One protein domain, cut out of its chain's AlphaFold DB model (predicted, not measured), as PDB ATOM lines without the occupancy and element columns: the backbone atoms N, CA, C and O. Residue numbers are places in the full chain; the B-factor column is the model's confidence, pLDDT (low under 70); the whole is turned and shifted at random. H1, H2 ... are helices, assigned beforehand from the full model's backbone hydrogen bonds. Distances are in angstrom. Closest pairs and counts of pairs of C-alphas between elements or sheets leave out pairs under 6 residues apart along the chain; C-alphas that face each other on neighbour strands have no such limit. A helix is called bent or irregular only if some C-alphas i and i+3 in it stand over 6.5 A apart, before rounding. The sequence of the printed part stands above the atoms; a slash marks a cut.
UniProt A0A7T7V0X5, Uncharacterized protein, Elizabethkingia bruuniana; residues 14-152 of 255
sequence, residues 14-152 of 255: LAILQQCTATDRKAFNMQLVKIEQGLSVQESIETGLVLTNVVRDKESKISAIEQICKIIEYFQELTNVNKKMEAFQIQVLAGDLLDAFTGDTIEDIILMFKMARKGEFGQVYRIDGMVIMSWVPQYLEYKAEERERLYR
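What this domain is: This is residues 14 to 152 of the 255 residues of an uncharacterized protein of Elizabethkingia bruuniana (UniProt A0A7T7V0X5). What is the main picture? A compact body of helices has H7 in its middle: the longest helix, H8, crosses H7, H5 runs beside H7 the same way, and H6 crosses H5. The hairpin of H1 and H2 packs on H5 through H1, and short H3 packs on H7 and H8. What is printed? The class is all helix: 139 residues with eight named helices, H1 to H8 in order, and no named strand. The whole is compact, with a radius of gyration of the C-alphas of 14.5 A and spans of 43 by 36 by 26 A.

Where its parts are: Where is the longest helix? H8, residues 129 to 152, measures 35.4 A and ends at C-alpha 152, (155.984, 245.440, 191.302). It is irregular, but only just: C-alphas 134 and 137 are 6.6 A apart. Where are the others? H7 is residues 106 to 118, H5 58 to 78 with 30.7 A, and H6 87 to 100. H1, residues 14 to 21, begins at C-alpha 14, (167.371, 221.288, 176.434); H2 is 25 to 38, H3 41 to 47, H4 51 to 54.

How they stand to each other: What touches the hub, H7? H7 touches H8 about perpendicular, at 74 degrees, through residues 112 to 116 and 135 to 139 alone; the closest C-alphas, of Met 112 and Tyr 139, are 6.0 A apart. H5 touches H7 with residues 68 to 75 alone, at a shallow tilt of 13 degrees; the closest C-alphas, of Phe 75 and Phe 113, are 7.0 A apart. Are the backbones whole? Every O i to N i+4 pair is within hydrogen-bond range in H1, H2, H3, H5, H6 and H7; H8 has 16 of 20, and H4 is too short for such a pair.

The domain as a whole: How far does it reach? The two C-alphas farthest apart, of Asn 82 and Arg 152, are 44.4 A apart. Is it continuous and confident? The printed part has no cut and no long link; residues 19 to 23 have pLDDT under 70.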
ATOM      1  N   LEU A  14     167.119 221.816 177.777       72.12
ATOM      2  CA  LEU A  14     167.371 221.288 176.434       72.12
ATOM      3  C   LEU A  14     168.428 220.166 176.430       72.12
ATOM      4  O   LEU A  14     168.219 219.137 175.797       72.12
ATOM      5  N   ALA A  15     169.521 220.326 177.181       73.19
ATOM      6  CA  ALA A  15     170.595 219.335 177.281       73.19
ATOM      7  C   ALA A  15     170.156 218.079 178.051       73.19
ATOM      8  O   ALA A  15     170.529 216.962 177.692       73.19
ATOM      9  N   ILE A  16     169.328 218.247 179.085       74.88
ATOM     10  CA  ILE A  16     168.726 217.134 179.826       74.88
ATOM     11  C   ILE A  16     167.799 216.329 178.906       74.88
ATOM     12  O   ILE A  16     167.899 215.105 178.840       74.88
ATOM     13  N   LEU A  17     166.927 217.015 178.160       73.19
ATOM     14  CA  LEU A  17     166.015 216.378 177.212       73.19
ATOM     15  C   LEU A  17     166.794 215.653 176.104       73.19
ATOM     16  O   LEU A  17     166.524 214.478 175.855       73.19
ATOM     17  N   GLN A  18     167.832 216.284 175.538       70.81
ATOM     18  CA  GLN A  18     168.749 215.681 174.563       70.81
ATOM     19  C   GLN A  18     169.373 214.371 175.067       70.81
ATOM     20  O   GLN A  18     169.337 213.368 174.355       70.81
ATOM     21  N   GLN A  19     169.887 214.317 176.297       67.44
ATOM     22  CA  GLN A  19     170.476 213.086 176.846       67.44
ATOM     23  C   GLN A  19     169.448 211.949 176.980       67.44
ATOM     24  O   GLN A  19     169.762 210.786 176.720       67.44
ATOM     25  N   CYS A  20     168.197 212.275 177.312       57.78
ATOM     26  CA  CYS A  20     167.109 211.299 177.383       57.78
ATOM     27  C   CYS A  20     166.619 210.840 176.002       57.78
ATOM     28  O   CYS A  20     166.047 209.759 175.889       57.78
ATOM     29  N   THR A  21     166.867 211.607 174.935       54.81
ATOM     30  CA  THR A  21     166.464 211.200 173.580       54.81
ATOM     31  C   THR A  21     167.225 210.008 173.017       54.81
ATOM     32  O   THR A  21     166.684 209.318 172.155       54.81
ATOM     33  N   ALA A  22     168.429 209.736 173.522       53.28
ATOM     34  CA  ALA A  22     169.221 208.571 173.134       53.28
ATOM     35  C   ALA A  22     168.728 207.263 173.787       53.28
ATOM     36  O   ALA A  22     169.119 206.179 173.360       53.28
ATOM     37  N   THR A  23     167.874 207.347 174.815       54.22
ATOM     38  CA  THR A  23     167.576 206.227 175.717       54.22
ATOM     39  C   THR A  23     166.070 206.131 175.983       54.22
ATOM     40  O   THR A  23     165.605 206.609 177.001       54.22
ATOM     41  N   ASP A  24     165.300 205.499 175.092       71.06
ATOM     42  CA  ASP A  24     163.880 205.116 175.284       71.06
ATOM     43  C   ASP A  24     162.843 206.266 175.472       71.06
ATOM     44  O   ASP A  24     162.926 207.124 176.351       71.06
ATOM     45  N   ARG A  25     161.756 206.218 174.685       74.75
ATOM     46  CA  ARG A  25     160.587 207.124 174.754       74.75
ATOM     47  C   ARG A  25     160.010 207.234 176.172       74.75
ATOM     48  O   ARG A  25     159.568 208.305 176.583       74.75
ATOM     49  N   LYS A  26     160.035 206.147 176.951       79.25
ATOM     50  CA  LYS A  26     159.563 206.165 178.346       79.25
ATOM     51  C   LYS A  26     160.421 207.044 179.254       79.25
ATOM     52  O   LYS A  26     159.871 207.712 180.131       79.25
ATOM     53  N   ALA A  27     161.740 207.053 179.064       79.44
ATOM     54  CA  ALA A  27     162.641 207.854 179.887       79.44
ATOM     55  C   ALA A  27     162.456 209.347 179.603       79.44
ATOM     56  O   ALA A  27     162.382 210.137 180.544       79.44
ATOM     57  N   PHE A  28     162.286 209.713 178.327       82.19
ATOM     58  CA  PHE A  28     161.942 211.078 177.931       82.19
ATOM     59  C   PHE A  28     160.653 211.553 178.611       82.19
ATOM     60  O   PHE A  28     160.660 212.579 179.286       82.19
ATOM     61  N   ASN A  29     159.572 210.770 178.522       83.50
ATOM     62  CA  ASN A  29     158.288 211.126 179.133       83.50
ATOM     63  C   ASN A  29     158.404 211.303 180.655       83.50
ATOM     64  O   ASN A  29     157.874 212.259 181.214       83.50
ATOM     65  N   MET A  30     159.119 210.402 181.337       83.62
ATOM     66  CA  MET A  30     159.340 210.502 182.782       83.62
ATOM     67  C   MET A  30     160.148 211.751 183.153       83.62
ATOM     68  O   MET A  30     159.855 212.408 184.151       83.62
ATOM     69  N   GLN A  31     161.159 212.092 182.354       83.44
ATOM     70  CA  GLN A  31     161.967 213.284 182.579       83.44
ATOM     71  C   GLN A  31     161.162 214.564 182.340       83.44
ATOM     72  O   GLN A  31     161.242 215.488 183.148       83.44
ATOM     73  N   LEU A  32     160.339 214.590 181.291       84.12
ATOM     74  CA  LEU A  32     159.454 215.710 180.990       84.12
ATOM     75  C   LEU A  32     158.468 215.964 182.138       84.12
ATOM     76  O   LEU A  32     158.313 217.107 182.554       84.12
ATOM     77  N   VAL A  33     157.886 214.910 182.724       85.25
ATOM     78  CA  VAL A  33     157.011 215.027 183.906       85.25
ATOM     79  C   VAL A  33     157.751 215.618 185.110       85.25
ATOM     80  O   VAL A  33     157.198 216.466 185.807       85.25
ATOM     81  N   LYS A  34     158.999 215.203 185.367       85.38
ATOM     82  CA  LYS A  34     159.802 215.750 186.478       85.38
ATOM     83  C   LYS A  34     160.085 217.237 186.298       85.38
ATOM     84  O   LYS A  34     159.909 217.999 187.244       85.38
ATOM     85  N   ILE A  35     160.503 217.628 185.093       84.50
ATOM     86  CA  ILE A  35     160.727 219.034 184.737       84.50
ATOM     87  C   ILE A  35     159.422 219.800 184.943       84.50
ATOM     88  O   ILE A  35     159.386 220.764 185.695       84.50
ATOM     89  N   GLU A  36     158.324 219.314 184.368       83.50
ATOM     90  CA  GLU A  36     157.021 219.964 184.445       83.50
ATOM     91  C   GLU A  36     156.530 220.169 185.890       83.50
ATOM     92  O   GLU A  36     155.923 221.200 186.184       83.50
ATOM     93  N   GLN A  37     156.764 219.216 186.796       84.44
ATOM     94  CA  GLN A  37     156.365 219.333 188.205       84.44
ATOM     95  C   GLN A  37     157.143 220.415 188.959       84.44
ATOM     96  O   GLN A  37     156.547 221.091 189.797       84.44
ATOM     97  N   GLY A  38     158.434 220.581 188.662       81.50
ATOM     98  CA  GLY A  38     159.259 221.636 189.255       81.50
ATOM     99  C   GLY A  38     158.983 223.015 188.663       81.50
ATOM    100  O   GLY A  38     159.085 224.011 189.364       81.50
ATOM    101  N   LEU A  39     158.560 223.054 187.399       84.50
ATOM    102  CA  LEU A  39     158.560 224.270 186.607       84.50
ATOM    103  C   LEU A  39     157.387 225.214 186.912       84.50
ATOM    104  O   LEU A  39     156.206 224.821 186.924       84.50
ATOM    105  N   SER A  40     157.725 226.495 187.063       85.94
ATOM    106  CA  SER A  40     156.789 227.614 187.204       85.94
ATOM    107  C   SER A  40     157.119 228.755 186.236       85.94
ATOM    108  O   SER A  40     158.253 228.886 185.780       85.94
ATOM    109  N   VAL A  41     156.135 229.612 185.934       83.50
ATOM    110  CA  VAL A  41     156.365 230.801 185.090       83.50
ATOM    111  C   VAL A  41     157.360 231.758 185.744       83.50
ATOM    112  O   VAL A  41     158.217 232.302 185.057       83.50
ATOM    113  N   GLN A  42     157.310 231.909 187.072       84.94
ATOM    114  CA  GLN A  42     158.291 232.705 187.809       84.94
ATOM    115  C   GLN A  42     159.714 232.159 187.627       84.94
ATOM    116  O   GLN A  42     160.620 232.922 187.310       84.94
ATOM    117  N   GLU A  43     159.904 230.847 187.770       84.12
ATOM    118  CA  GLU A  43     161.211 230.214 187.562       84.12
ATOM    119  C   GLU A  43     161.701 230.394 186.118       84.12
ATOM    120  O   GLU A  43     162.839 230.799 185.911       84.12
ATOM    121  N   SER A  44     160.826 230.215 185.120       86.31
ATOM    122  CA  SER A  44     161.154 230.495 183.711       86.31
ATOM    123  C   SER A  44     161.630 231.942 183.493       86.31
ATOM    124  O   SER A  44     162.567 232.186 182.734       86.31
ATOM    125  N   ILE A  45     161.024 232.915 184.181       84.25
ATOM    126  CA  ILE A  45     161.419 234.330 184.095       84.25
ATOM    127  C   ILE A  45     162.772 234.587 184.779       84.25
ATOM    128  O   ILE A  45     163.562 235.382 184.272       84.25
ATOM    129  N   GLU A  46     163.030 233.964 185.930       82.12
ATOM    130  CA  GLU A  46     164.199 234.259 186.769       82.12
ATOM    131  C   GLU A  46     165.462 233.491 186.356       82.12
ATOM    132  O   GLU A  46     166.563 234.044 186.411       82.12
ATOM    133  N   THR A  47     165.328 232.221 185.966       77.62
ATOM    134  CA  THR A  47     166.461 231.304 185.736       77.62
ATOM    135  C   THR A  47     166.497 230.717 184.328       77.62
ATOM    136  O   THR A  47     167.501 230.108 183.945       77.62
ATOM    137  N   GLY A  48     165.431 230.905 183.550       76.38
ATOM    138  CA  GLY A  48     165.288 230.331 182.224       76.38
ATOM    139  C   GLY A  48     166.316 230.860 181.217       76.38
ATOM    140  O   GLY A  48     166.638 232.049 181.165       76.38
ATOM    141  N   LEU A  49     166.839 229.955 180.387       78.81
ATOM    142  CA  LEU A  49     167.828 230.277 179.360       78.81
ATOM    143  C   LEU A  49     167.134 230.471 178.011       78.81
ATOM    144  O   LEU A  49     166.568 229.537 177.449       78.81
ATOM    145  N   VAL A  50     167.189 231.702 177.499       85.06
ATOM    146  CA  VAL A  50     166.519 232.087 176.250       85.06
ATOM    147  C   VAL A  50     167.021 231.242 175.077       85.06
ATOM    148  O   VAL A  50     168.230 231.070 174.899       85.06
ATOM    149  N   LEU A  51     166.099 230.761 174.244       82.62
ATOM    150  CA  LEU A  51     166.363 229.882 173.109       82.62
ATOM    151  C   LEU A  51     167.379 230.475 172.131       82.62
ATOM    152  O   LEU A  51     168.263 229.751 171.689       82.62
ATOM    153  N   THR A  52     167.358 231.785 171.873       81.12
ATOM    154  CA  THR A  52     168.390 232.466 171.057       81.12
ATOM    155  C   THR A  52     169.812 232.322 171.590       81.12
ATOM    156  O   THR A  52     170.765 232.303 170.814       81.12
ATOM    157  N   ASN A  53     169.987 232.202 172.908       80.19
ATOM    158  CA  ASN A  53     171.305 232.026 173.514       80.19
ATOM    159  C   ASN A  53     171.795 230.575 173.454       80.19
ATOM    160  O   ASN A  53     173.002 230.342 173.588       80.19
ATOM    161  N   VAL A  54     170.878 229.622 173.282       78.56
ATOM    162  CA  VAL A  54     171.151 228.178 173.252       78.56
ATOM    163  C   VAL A  54     171.273 227.674 171.812       78.56
ATOM    164  O   VAL A  54     172.182 226.911 171.497       78.56
ATOM    165  N   VAL A  55     170.401 228.145 170.923       82.81
ATOM    166  CA  VAL A  55     170.338 227.798 169.502       82.81
ATOM    167  C   VAL A  55     171.208 228.771 168.710       82.81
ATOM    168  O   VAL A  55     170.744 229.793 168.211       82.81
ATOM    169  N   ARG A  56     172.510 228.477 168.639       80.81
ATOM    170  CA  ARG A  56     173.507 229.347 167.983       80.81
ATOM    171  C   ARG A  56     173.854 228.907 166.568       80.81
ATOM    172  O   ARG A  56     174.311 229.712 165.761       80.81
ATOM    173  N   ASP A  57     173.667 227.630 166.281       86.44
ATOM    174  CA  ASP A  57     174.137 226.967 165.077       86.44
ATOM    175  C   ASP A  57     173.039 226.059 164.501       86.44
ATOM    176  O   ASP A  57     171.964 225.875 165.076       86.44
ATOM    177  N   LYS A  58     173.281 225.523 163.302       85.75
ATOM    178  CA  LYS A  58     172.280 224.702 162.610       85.75
ATOM    179  C   LYS A  58     172.000 223.388 163.341       85.75
ATOM    180  O   LYS A  58     170.863 222.930 163.306       85.75
ATOM    181  N   GLU A  59     172.998 222.797 163.989       86.06
ATOM    182  CA  GLU A  59     172.862 221.522 164.695       86.06
ATOM    183  C   GLU A  59     172.055 221.706 165.984       86.06
ATOM    184  O   GLU A  59     171.091 220.975 166.219       86.06
ATOM    185  N   SER A  60     172.345 222.759 166.757       85.00
ATOM    186  CA  SER A  60     171.528 223.117 167.923       85.00
ATOM    187  C   SER A  60     170.090 223.482 167.544       85.00
ATOM    188  O   SER A  60     169.168 223.120 168.279       85.00
ATOM    189  N   LYS A  61     169.860 224.104 166.375       86.50
ATOM    190  CA  LYS A  61     168.500 224.365 165.862       86.50
ATOM    191  C   LYS A  61     167.747 223.072 165.559       86.50
ATOM    192  O   LYS A  61     166.610 222.923 165.998       86.50
ATOM    193  N   ILE A  62     168.374 222.137 164.845       87.62
ATOM    194  CA  ILE A  62     167.778 220.825 164.543       87.62
ATOM    195  C   ILE A  62     167.440 220.097 165.844       87.62
ATOM    196  O   ILE A  62     166.318 219.631 166.017       87.62
ATOM    197  N   SER A  63     168.374 220.078 166.795       87.94
ATOM    198  CA  SER A  63     168.152 219.402 168.067       87.94
ATOM    199  C   SER A  63     167.030 220.038 168.894       87.94
ATOM    200  O   SER A  63     166.232 219.319 169.493       87.94
ATOM    201  N   ALA A  64     166.911 221.370 168.900       88.38
ATOM    202  CA  ALA A  64     165.795 222.062 169.544       88.38
ATOM    203  C   ALA A  64     164.446 221.685 168.918       88.38
ATOM    204  O   ALA A  64     163.508 221.355 169.645       88.38
ATOM    205  N   ILE A  65     164.368 221.654 167.584       90.75
ATOM    206  CA  ILE A  65     163.169 221.214 166.857       90.75
ATOM    207  C   ILE A  65     162.817 219.769 167.230       90.75
ATOM    208  O   ILE A  65     161.663 219.488 167.535       90.75
ATOM    209  N   GLU A  66     163.795 218.860 167.291       90.19
ATOM    210  CA  GLU A  66     163.563 217.471 167.709       90.19
ATOM    211  C   GLU A  66     162.992 217.360 169.128       90.19
ATOM    212  O   GLU A  66     162.104 216.537 169.366       90.19
ATOM    213  N   GLN A  67     163.467 218.179 170.075       89.25
ATOM    214  CA  GLN A  67     162.902 218.193 171.428       89.25
ATOM    215  C   GLN A  67     161.464 218.715 171.431       89.25
ATOM    216  O   GLN A  67     160.602 218.123 172.079       89.25
ATOM    217  N   ILE A  68     161.181 219.786 170.684       92.81
ATOM    218  CA  ILE A  68     159.831 220.356 170.582       92.81
ATOM    219  C   ILE A  68     158.869 219.352 169.934       92.81
ATOM    220  O   ILE A  68     157.768 219.161 170.447       92.81
ATOM    221  N   CYS A  69     159.292 218.634 168.887       93.38
ATOM    222  CA  CYS A  69     158.512 217.544 168.295       93.38
ATOM    223  C   CYS A  69     158.087 216.518 169.351       93.38
ATOM    224  O   CYS A  69     156.910 216.179 169.442       93.38
ATOM    225  N   LYS A  70     159.016 216.077 170.205       91.00
ATOM    226  CA  LYS A  70     158.728 215.096 171.264       91.00
ATOM    227  C   LYS A  70     157.794 215.640 172.340       91.00
ATOM    228  O   LYS A  70     156.966 214.898 172.863       91.00
ATOM    229  N   ILE A  71     157.895 216.931 172.659       91.88
ATOM    230  CA  ILE A  71     156.956 217.605 173.567       91.88
ATOM    231  C   ILE A  71     155.541 217.598 172.966       91.88
ATOM    232  O   ILE A  71     154.586 217.256 173.665       91.88
ATOM    233  N   ILE A  72     155.402 217.911 171.672       92.56
ATOM    234  CA  ILE A  72     154.113 217.881 170.962       92.56
ATOM    235  C   ILE A  72     153.554 216.454 170.907       92.56
ATOM    236  O   ILE A  72     152.377 216.251 171.196       92.56
ATOM    237  N   GLU A  73     154.379 215.460 170.569       91.25
ATOM    238  CA  GLU A  73     153.987 214.044 170.537       91.25
ATOM    239  C   GLU A  73     153.482 213.576 171.903       91.25
ATOM    240  O   GLU A  73     152.402 212.990 171.996       91.25
ATOM    241  N   TYR A  74     154.222 213.892 172.970       89.38
ATOM    242  CA  TYR A  74     153.816 213.600 174.341       89.38
ATOM    243  C   TYR A  74     152.467 214.243 174.678       89.38
ATOM    244  O   TYR A  74     151.571 213.578 175.199       89.38
ATOM    245  N   PHE A  75     152.286 215.522 174.345       89.56
ATOM    246  CA  PHE A  75     151.024 216.218 174.576       89.56
ATOM    247  C   PHE A  75     149.868 215.569 173.800       89.56
ATOM    248  O   PHE A  75     148.813 215.301 174.374       89.56
ATOM    249  N   GLN A  76     150.084 215.238 172.527       88.19
ATOM    250  CA  GLN A  76     149.101 214.581 171.672       88.19
ATOM    251  C   GLN A  76     148.734 213.165 172.153       88.19
ATOM    252  O   GLN A  76     147.607 212.717 171.941       88.19
ATOM    253  N   GLU A  77     149.661 212.436 172.782       87.38
ATOM    254  CA  GLU A  77     149.378 211.140 173.412       87.38
ATOM    255  C   GLU A  77     148.450 211.270 174.624       87.38
ATOM    256  O   GLU A  77     147.624 210.386 174.848       87.38
ATOM    257  N   LEU A  78     148.563 212.358 175.387       84.38
ATOM    258  CA  LEU A  78     147.732 212.606 176.568       84.38
ATOM    259  C   LEU A  78     146.317 213.051 176.218       84.38
ATOM    260  O   LEU A  78     145.366 212.812 176.962       84.38
ATOM    261  N   THR A  79     146.179 213.743 175.098       77.06
ATOM    262  CA  THR A  79     144.899 214.248 174.637       77.06
ATOM    263  C   THR A  79     144.229 213.173 173.794       77.06
ATOM    264  O   THR A  79     144.668 212.880 172.684       77.06
ATOM    265  N   ASN A  80     143.156 212.573 174.311       70.62
ATOM    266  CA  ASN A  80     142.354 211.564 173.606       70.62
ATOM    267  C   ASN A  80     141.513 212.185 172.471       70.62
ATOM    268  O   ASN A  80     140.296 212.031 172.423       70.62
ATOM    269  N   VAL A  81     142.148 212.935 171.571       72.88
ATOM    270  CA  VAL A  81     141.502 213.523 170.397       72.88
ATOM    271  C   VAL A  81     141.352 212.485 169.287       72.88
ATOM    272  O   VAL A  81     142.250 211.683 169.035       72.88
ATOM    273  N   ASN A  82     140.215 212.531 168.586       70.94
ATOM    274  CA  ASN A  82     139.866 211.572 167.530       70.94
ATOM    275  C   ASN A  82     140.847 211.568 166.349       70.94
ATOM    276  O   ASN A  82     140.991 210.550 165.675       70.94
ATOM    277  N   LYS A  83     141.506 212.702 166.077       83.75
ATOM    278  CA  LYS A  83     142.487 212.841 165.000       83.75
ATOM    279  C   LYS A  83     143.793 213.386 165.559       83.75
ATOM    280  O   LYS A  83     143.817 214.463 166.146       83.75
ATOM    281  N   LYS A  84     144.854 212.619 165.343       87.00
ATOM    282  CA  LYS A  84     146.231 212.940 165.703       87.00
ATOM    283  C   LYS A  84     146.931 213.617 164.521       87.00
ATOM    284  O   LYS A  84     146.602 213.323 163.373       87.00
ATOM    285  N   MET A  85     147.851 214.539 164.797       89.56
ATOM    286  CA  MET A  85     148.715 215.125 163.775       89.56
ATOM    287  C   MET A  85     149.751 214.105 163.307       89.56
ATOM    288  O   MET A  85     150.289 213.343 164.115       89.56
ATOM    289  N   GLU A  86     150.042 214.139 162.011       91.94
ATOM    290  CA  GLU A  86     151.101 213.349 161.383       91.94
ATOM    291  C   GLU A  86     152.487 213.929 161.697       91.94
ATOM    292  O   GLU A  86     152.632 215.131 161.931       91.94
ATOM    293  N   ALA A  87     153.530 213.098 161.617       91.06
ATOM    294  CA  ALA A  87     154.903 213.491 161.960       91.06
ATOM    295  C   ALA A  87     155.383 214.758 161.223       91.06
ATOM    296  O   ALA A  87     155.993 215.636 161.827       91.06
ATOM    297  N   PHE A  88     155.052 214.901 159.936       93.38
ATOM    298  CA  PHE A  88     155.377 216.105 159.164       93.38
ATOM    299  C   PHE A  88     154.702 217.368 159.725       93.38
ATOM    300  O   PHE A  88     155.327 218.421 159.804       93.38
ATOM    301  N   GLN A  89     153.439 217.271 160.152       93.56
ATOM    302  CA  GLN A  89     152.712 218.406 160.729       93.56
ATOM    303  C   GLN A  89     153.326 218.827 162.068       93.56
ATOM    304  O   GLN A  89     153.431 220.019 162.343       93.56
ATOM    305  N   ILE A  90     153.766 217.851 162.867       94.38
ATOM    306  CA  ILE A  90     154.468 218.084 164.133       94.38
ATOM    307  C   ILE A  90     155.806 218.792 163.888       94.38
ATOM    308  O   ILE A  90     156.112 219.752 164.585       94.38
ATOM    309  N   GLN A  91     156.576 218.368 162.881       94.31
ATOM    310  CA  GLN A  91     157.859 218.991 162.535       94.31
ATOM    311  C   GLN A  91     157.709 220.448 162.088       94.31
ATOM    312  O   GLN A  91     158.476 221.301 162.533       94.31
ATOM    313  N   VAL A  92     156.718 220.741 161.239       95.19
ATOM    314  CA  VAL A  92     156.425 222.119 160.813       95.19
ATOM    315  C   VAL A  92     156.027 222.967 162.020       95.19
ATOM    316  O   VAL A  92     156.633 224.007 162.260       95.19
ATOM    317  N   LEU A  93     155.099 222.469 162.843       96.12
ATOM    318  CA  LEU A  93     154.656 223.164 164.050       96.12
ATOM    319  C   LEU A  93     155.797 223.398 165.050       96.12
ATOM    320  O   LEU A  93     155.849 224.440 165.693       96.12
ATOM    321  N   ALA A  94     156.721 222.449 165.193       95.25
ATOM    322  CA  ALA A  94     157.882 222.603 166.058       95.25
ATOM    323  C   ALA A  94     158.810 223.733 165.585       95.25
ATOM    324  O   ALA A  94     159.342 224.472 166.414       95.25
ATOM    325  N   GLY A  95     158.976 223.887 164.267       93.81
ATOM    326  CA  GLY A  95     159.674 225.028 163.676       93.81
ATOM    327  C   GLY A  95     158.970 226.352 163.970       93.81
ATOM    328  O   GLY A  95     159.608 227.280 164.465       93.81
ATOM    329  N   ASP A  96     157.654 226.406 163.756       96.06
ATOM    330  CA  ASP A  96     156.842 227.603 164.009       96.06
ATOM    331  C   ASP A  96     156.878 228.020 165.489       96.06
ATOM    332  O   ASP A  96     157.009 229.203 165.809       96.06
ATOM    333  N   LEU A  97     156.813 227.052 166.410       95.75
ATOM    334  CA  LEU A  97     156.947 227.298 167.847       95.75
ATOM    335  C   LEU A  97     158.345 227.798 168.206       95.75
ATOM    336  O   LEU A  97     158.470 228.732 168.991       95.75
ATOM    337  N   LEU A  98     159.400 227.212 167.638       93.50
ATOM    338  CA  LEU A  98     160.758 227.683 167.898       93.50
ATOM    339  C   LEU A  98     160.926 229.151 167.485       93.50
ATOM    340  O   LEU A  98     161.493 229.935 168.244       93.50
ATOM    341  N   ASP A  99     160.400 229.526 166.320       92.94
ATOM    342  CA  ASP A  99     160.467 230.902 165.834       92.94
ATOM    343  C   ASP A  99     159.592 231.841 166.696       92.94
ATOM    344  O   ASP A  99     160.016 232.953 167.025       92.94
ATOM    345  N   ALA A 100     158.423 231.390 167.159       93.94
ATOM    346  CA  ALA A 100     157.552 232.180 168.032       93.94
ATOM    347  C   ALA A 100     158.130 232.418 169.442       93.94
ATOM    348  O   ALA A 100     157.938 233.493 170.006       93.94
ATOM    349  N   PHE A 101     158.872 231.452 169.995       92.56
ATOM    350  CA  PHE A 101     159.502 231.529 171.322       92.56
ATOM    351  C   PHE A 101     160.978 231.967 171.267       92.56
ATOM    352  O   PHE A 101     161.735 231.747 172.208       92.56
ATOM    353  N   THR A 102     161.410 232.633 170.192       86.81
ATOM    354  CA  THR A 102     162.799 233.110 170.013       86.81
ATOM    355  C   THR A 102     163.307 233.947 171.208       86.81
ATOM    356  O   THR A 102     164.469 233.835 171.612       86.81
ATOM    357  N   GLY A 103     162.442 234.782 171.796       86.31
ATOM    358  CA  GLY A 103     162.748 235.613 172.971       86.31
ATOM    359  C   GLY A 103     162.533 234.928 174.324       86.31
ATOM    360  O   GLY A 103     162.750 235.545 175.365       86.31
ATOM    361  N   ASP A 104     162.137 233.660 174.312       89.75
ATOM    362  CA  ASP A 104     161.686 232.893 175.465       89.75
ATOM    363  C   ASP A 104     162.436 231.552 175.544       89.75
ATOM    364  O   ASP A 104     163.461 231.354 174.890       89.75
ATOM    365  N   THR A 105     162.004 230.655 176.421       90.19
ATOM    366  CA  THR A 105     162.744 229.446 176.816       90.19
ATOM    367  C   THR A 105     162.031 228.170 176.352       90.19
ATOM    368  O   THR A 105     160.860 228.202 175.975       90.19
ATOM    369  N   ILE A 106     162.703 227.013 176.383       89.31
ATOM    370  CA  ILE A 106     162.023 225.739 176.071       89.31
ATOM    371  C   ILE A 106     161.023 225.359 177.172       89.31
ATOM    372  O   ILE A 106     159.989 224.742 176.912       89.31
ATOM    373  N   GLU A 107     161.315 225.774 178.398       90.25
ATOM    374  CA  GLU A 107     160.468 225.672 179.575       90.25
ATOM    375  C   GLU A 107     159.118 226.354 179.343       90.25
ATOM    376  O   GLU A 107     158.082 225.816 179.727       90.25
ATOM    377  N   ASP A 108     159.103 227.484 178.635       92.56
ATOM    378  CA  ASP A 108     157.871 228.190 178.284       92.56
ATOM    379  C   ASP A 108     156.960 227.385 177.360       92.56
ATOM    380  O   ASP A 108     155.747 227.364 177.558       92.56
ATOM    381  N   ILE A 109     157.532 226.659 176.396       93.88
ATOM    382  CA  ILE A 109     156.763 225.765 175.521       93.88
ATOM    383  C   ILE A 109     156.131 224.643 176.359       93.88
ATOM    384  O   ILE A 109     154.947 224.337 176.206       93.88
ATOM    385  N   ILE A 110     156.888 224.062 177.296       92.69
ATOM    386  CA  ILE A 110     156.391 223.023 178.214       92.69
ATOM    387  C   ILE A 110     155.271 223.578 179.108       92.69
ATOM    388  O   ILE A 110     154.235 222.931 179.275       92.69
ATOM    389  N   LEU A 111     155.445 224.784 179.659       93.62
ATOM    390  CA  LEU A 111     154.448 225.456 180.498       93.62
ATOM    391  C   LEU A 111     153.184 225.817 179.720       93.62
ATOM    392  O   LEU A 111     152.085 225.621 180.237       93.62
ATOM    393  N   MET A 112     153.313 226.275 178.477       95.50
ATOM    394  CA  MET A 112     152.171 226.520 177.601       95.50
ATOM    395  C   MET A 112     151.360 225.232 177.424       95.50
ATOM    396  O   MET A 112     150.158 225.222 177.685       95.50
ATOM    397  N   PHE A 113     151.995 224.108 177.075       93.69
ATOM    398  CA  PHE A 113     151.283 222.830 176.968       93.69
ATOM    399  C   PHE A 113     150.683 222.382 178.311       93.69
ATOM    400  O   PHE A 113     149.549 221.904 178.342       93.69
ATOM    401  N   LYS A 114     151.371 222.595 179.441       91.94
ATOM    402  CA  LYS A 114     150.833 222.348 180.793       91.94
ATOM    403  C   LYS A 114     149.548 223.133 181.054       91.94
ATOM    404  O   LYS A 114     148.578 222.557 181.545       91.94
ATOM    405  N   MET A 115     149.533 224.424 180.732       91.69
ATOM    406  CA  MET A 115     148.368 225.301 180.882       91.69
ATOM    407  C   MET A 115     147.229 224.882 179.949       91.69
ATOM    408  O   MET A 115     146.081 224.785 180.383       91.69
ATOM    409  N   ALA A 116     147.547 224.510 178.708       91.56
ATOM    410  CA  ALA A 116     146.570 223.973 177.767       91.56
ATOM    411  C   ALA A 116     145.904 222.690 178.296       91.56
ATOM    412  O   ALA A 116     144.681 222.576 178.251       91.56
ATOM    413  N   ARG A 117     146.671 221.752 178.883       88.62
ATOM    414  CA  ARG A 117     146.106 220.533 179.509       88.62
ATOM    415  C   ARG A 117     145.175 220.837 180.679       88.62
ATOM    416  O   ARG A 117     144.260 220.062 180.940       88.62
ATOM    417  N   LYS A 118     145.420 221.934 181.399       89.31
ATOM    418  CA  LYS A 118     144.564 222.396 182.499       89.31
ATOM    419  C   LYS A 118     143.303 223.119 182.017       89.31
ATOM    420  O   LYS A 118     142.423 223.376 182.831       89.31
ATOM    421  N   GLY A 119     143.197 223.415 180.721       87.94
ATOM    422  CA  GLY A 119     142.063 224.135 180.141       87.94
ATOM    423  C   GLY A 119     142.138 225.655 180.298       87.94
ATOM    424  O   GLY A 119     141.128 226.323 180.094       87.94
ATOM    425  N   GLU A 120     143.312 226.211 180.620       90.19
ATOM    426  CA  GLU A 120     143.508 227.662 180.816       90.19
ATOM    427  C   GLU A 120     143.247 228.467 179.528       90.19
ATOM    428  O   GLU A 120     142.879 229.635 179.583       90.19
ATOM    429  N   PHE A 121     143.381 227.832 178.357       89.81
ATOM    430  CA  PHE A 121     143.104 228.436 177.045       89.81
ATOM    431  C   PHE A 121     141.727 228.047 176.474       89.81
ATOM    432  O   PHE A 121     141.478 228.189 175.276       89.81
ATOM    433  N   GLY A 122     140.831 227.521 177.317       83.75
ATOM    434  CA  GLY A 122     139.483 227.099 176.937       83.75
ATOM    435  C   GLY A 122     139.351 225.614 176.580       83.75
ATOM    436  O   GLY A 122     140.255 224.803 176.786       83.75
ATOM    437  N   GLN A 123     138.172 225.235 176.071       78.69
ATOM    438  CA  GLN A 123     137.861 223.840 175.746       78.69
ATOM    439  C   GLN A 123     138.555 223.394 174.454       78.69
ATOM    440  O   GLN A 123     138.374 223.983 173.388       78.69
ATOM    441  N   VAL A 124     139.318 222.304 174.548       75.12
ATOM    442  CA  VAL A 124     140.079 221.743 173.429       75.12
ATOM    443  C   VAL A 124     139.280 220.614 172.773       75.12
ATOM    444  O   VAL A 124     139.312 219.470 173.218       75.12
ATOM    445  N   TYR A 125     138.557 220.932 171.697       77.25
ATOM    446  CA  TYR A 125     137.805 219.936 170.913       77.25
ATOM    447  C   TYR A 125     138.640 219.268 169.813       77.25
ATOM    448  O   TYR A 125     138.303 218.185 169.335       77.25
ATOM    449  N   ARG A 126     139.717 219.932 169.384       82.50
ATOM    450  CA  ARG A 126     140.636 219.480 168.335       82.50
ATOM    451  C   ARG A 126     142.041 219.967 168.652       82.50
ATOM    452  O   ARG A 126     142.195 221.046 169.218       82.50
ATOM    453  N   ILE A 127     143.042 219.185 168.267       84.56
ATOM    454  CA  ILE A 127     144.450 219.542 168.440       84.56
ATOM    455  C   ILE A 127     145.100 219.477 167.073       84.56
ATOM    456  O   ILE A 127     145.328 218.405 166.519       84.56
ATOM    457  N   ASP A 128     145.332 220.658 166.522       88.12
ATOM    458  CA  ASP A 128     146.101 220.872 165.310       88.12
ATOM    459  C   ASP A 128     147.004 222.096 165.489       88.12
ATOM    460  O   ASP A 128     146.925 222.804 166.499       88.12
ATOM    461  N   GLY A 129     147.862 222.344 164.500       88.38
ATOM    462  CA  GLY A 129     148.805 223.457 164.544       88.38
ATOM    463  C   GLY A 129     148.137 224.820 164.729       88.38
ATOM    464  O   GLY A 129     148.651 225.633 165.486       88.38
ATOM    465  N   MET A 130     146.962 225.068 164.137       90.69
ATOM    466  CA  MET A 130     146.268 226.353 164.309       90.69
ATOM    467  C   MET A 130     145.807 226.560 165.751       90.69
ATOM    468  O   MET A 130     145.950 227.655 166.291       90.69
ATOM    469  N   VAL A 131     145.269 225.514 166.382       92.31
ATOM    470  CA  VAL A 131     144.855 225.580 167.787       92.31
ATOM    471  C   VAL A 131     146.062 225.799 168.695       92.31
ATOM    472  O   VAL A 131     146.030 226.706 169.521       92.31
ATOM    473  N   ILE A 132     147.144 225.039 168.512       93.75
ATOM    474  CA  ILE A 132     148.349 225.185 169.340       93.75
ATOM    475  C   ILE A 132     148.959 226.583 169.176       93.75
ATOM    476  O   ILE A 132     149.260 227.243 170.169       93.75
ATOM    477  N   MET A 133     149.064 227.086 167.944       95.56
ATOM    478  CA  MET A 133     149.586 228.429 167.687       95.56
ATOM    479  C   MET A 133     148.699 229.538 168.268       95.56
ATOM    480  O   MET A 133     149.207 230.599 168.620       95.56
ATOM    481  N   SER A 134     147.394 229.302 168.445       95.00
ATOM    482  CA  SER A 134     146.502 230.261 169.114       95.00
ATOM    483  C   SER A 134     146.767 230.408 170.620       95.00
ATOM    484  O   SER A 134     146.386 231.420 171.212       95.00
ATOM    485  N   TRP A 135     147.428 229.431 171.251       95.94
ATOM    486  CA  TRP A 135     147.796 229.477 172.672       95.94
ATOM    487  C   TRP A 135     149.050 230.305 172.927       95.94
ATOM    488  O   TRP A 135     149.191 230.879 174.002       95.94
ATOM    489  N   VAL A 136     149.933 230.409 171.934       96.00
ATOM    490  CA  VAL A 136     151.191 231.158 172.025       96.00
ATOM    491  C   VAL A 136     150.980 232.600 172.501       96.00
ATOM    492  O   VAL A 136     151.531 232.945 173.546       96.00
ATOM    493  N   PRO A 137     150.165 233.449 171.837       95.31
ATOM    494  CA  PRO A 137     149.970 234.823 172.299       95.31
ATOM    495  C   PRO A 137     149.330 234.892 173.692       95.31
ATOM    496  O   PRO A 137     149.687 235.761 174.476       95.31
ATOM    497  N   GLN A 138     148.435 233.956 174.030       95.69
ATOM    498  CA  GLN A 138     147.793 233.909 175.350       95.69
ATOM    499  C   GLN A 138     148.808 233.601 176.457       95.69
ATOM    500  O   GLN A 138     148.794 234.231 177.511       95.69
ATOM    501  N   TYR A 139     149.713 232.652 176.210       96.38
ATOM    502  CA  TYR A 139     150.780 232.319 177.143       96.38
ATOM    503  C   TYR A 139     151.785 233.466 177.302       96.38
ATOM    504  O   TYR A 139     152.170 233.790 178.423       96.38
ATOM    505  N   LEU A 140     152.207 234.088 176.198       94.50
ATOM    506  CA  LEU A 140     153.178 235.184 176.242       94.50
ATOM    507  C   LEU A 140     152.622 236.413 176.971       94.50
ATOM    508  O   LEU A 140     153.355 237.034 177.741       94.50
ATOM    509  N   GLU A 141     151.335 236.716 176.797       95.38
ATOM    510  CA  GLU A 141     150.653 237.767 177.558       95.38
ATOM    511  C   GLU A 141     150.627 237.435 179.057       95.38
ATOM    512  O   GLU A 141     151.051 238.243 179.880       95.38
ATOM    513  N   TYR A 142     150.240 236.206 179.416       94.62
ATOM    514  CA  TYR A 142     150.261 235.747 180.807       94.62
ATOM    515  C   TYR A 142     151.663 235.846 181.430       94.62
ATOM    516  O   TYR A 142     151.832 236.313 182.558       94.62
ATOM    517  N   LYS A 143     152.704 235.463 180.683       93.19
ATOM    518  CA  LYS A 143     154.097 235.593 181.123       93.19
ATOM    519  C   LYS A 143     154.499 237.058 181.313       93.19
ATOM    520  O   LYS A 143     155.229 237.369 182.255       93.19
ATOM    521  N   ALA A 144     154.053 237.956 180.435       92.94
ATOM    522  CA  ALA A 144     154.314 239.386 180.559       92.94
ATOM    523  C   ALA A 144     153.639 239.979 181.806       92.94
ATOM    524  O   ALA A 144     154.279 240.733 182.542       92.94
ATOM    525  N   GLU A 145     152.397 239.587 182.089       93.44
ATOM    526  CA  GLU A 145     151.671 240.002 183.291       93.44
ATOM    527  C   GLU A 145     152.362 239.512 184.573       93.44
ATOM    528  O   GLU A 145     152.597 240.294 185.497       93.44
ATOM    529  N   GLU A 146     152.775 238.243 184.618       91.88
ATOM    530  CA  GLU A 146     153.497 237.700 185.771       91.88
ATOM    531  C   GLU A 146     154.874 238.358 185.948       91.88
ATOM    532  O   GLU A 146     155.284 238.651 187.073       91.88
ATOM    533  N   ARG A 147     155.568 238.691 184.853       91.44
ATOM    534  CA  ARG A 147     156.815 239.469 184.904       91.44
ATOM    535  C   ARG A 147     156.587 240.840 185.543       91.44
ATOM    536  O   ARG A 147     157.313 241.218 186.461       91.44
ATOM    537  N   GLU A 148     155.570 241.567 185.097       92.31
ATOM    538  CA  GLU A 148     155.201 242.873 185.650       92.31
ATOM    539  C   GLU A 148     154.818 242.771 187.136       92.31
ATOM    540  O   GLU A 148     155.242 243.578 187.970       92.31
ATOM    541  N   ARG A 149     154.082 241.721 187.513       92.06
ATOM    542  CA  ARG A 149     153.739 241.429 188.907       92.06
ATOM    543  C   ARG A 149     154.978 241.204 189.777       92.06
ATOM    544  O   ARG A 149     155.027 241.712 190.902       92.06
ATOM    545  N   LEU A 150     155.973 240.465 189.282       90.19
ATOM    546  CA  LEU A 150     157.237 240.234 189.989       90.19
ATOM    547  C   LEU A 150     158.021 241.535 190.169       90.19
ATOM    548  O   LEU A 150     158.474 241.811 191.283       90.19
ATOM    549  N   TYR A 151     158.102 242.372 189.132       90.56
ATOM    550  CA  TYR A 151     158.735 243.689 189.230       90.56
ATOM    551  C   TYR A 151     158.065 244.571 190.288       90.56
ATOM    552  O   TYR A 151     158.747 245.081 191.179       90.56
ATOM    553  N   ARG A 152     156.729 244.678 190.280       91.50
ATOM    554  CA  ARG A 152     155.984 245.440 191.302       91.50
ATOM    555  C   ARG A 152     156.219 244.906 192.711       91.50
ATOM    556  O   ARG A 152     156.352 245.682 193.659       91.50
TER     557      ARG A 152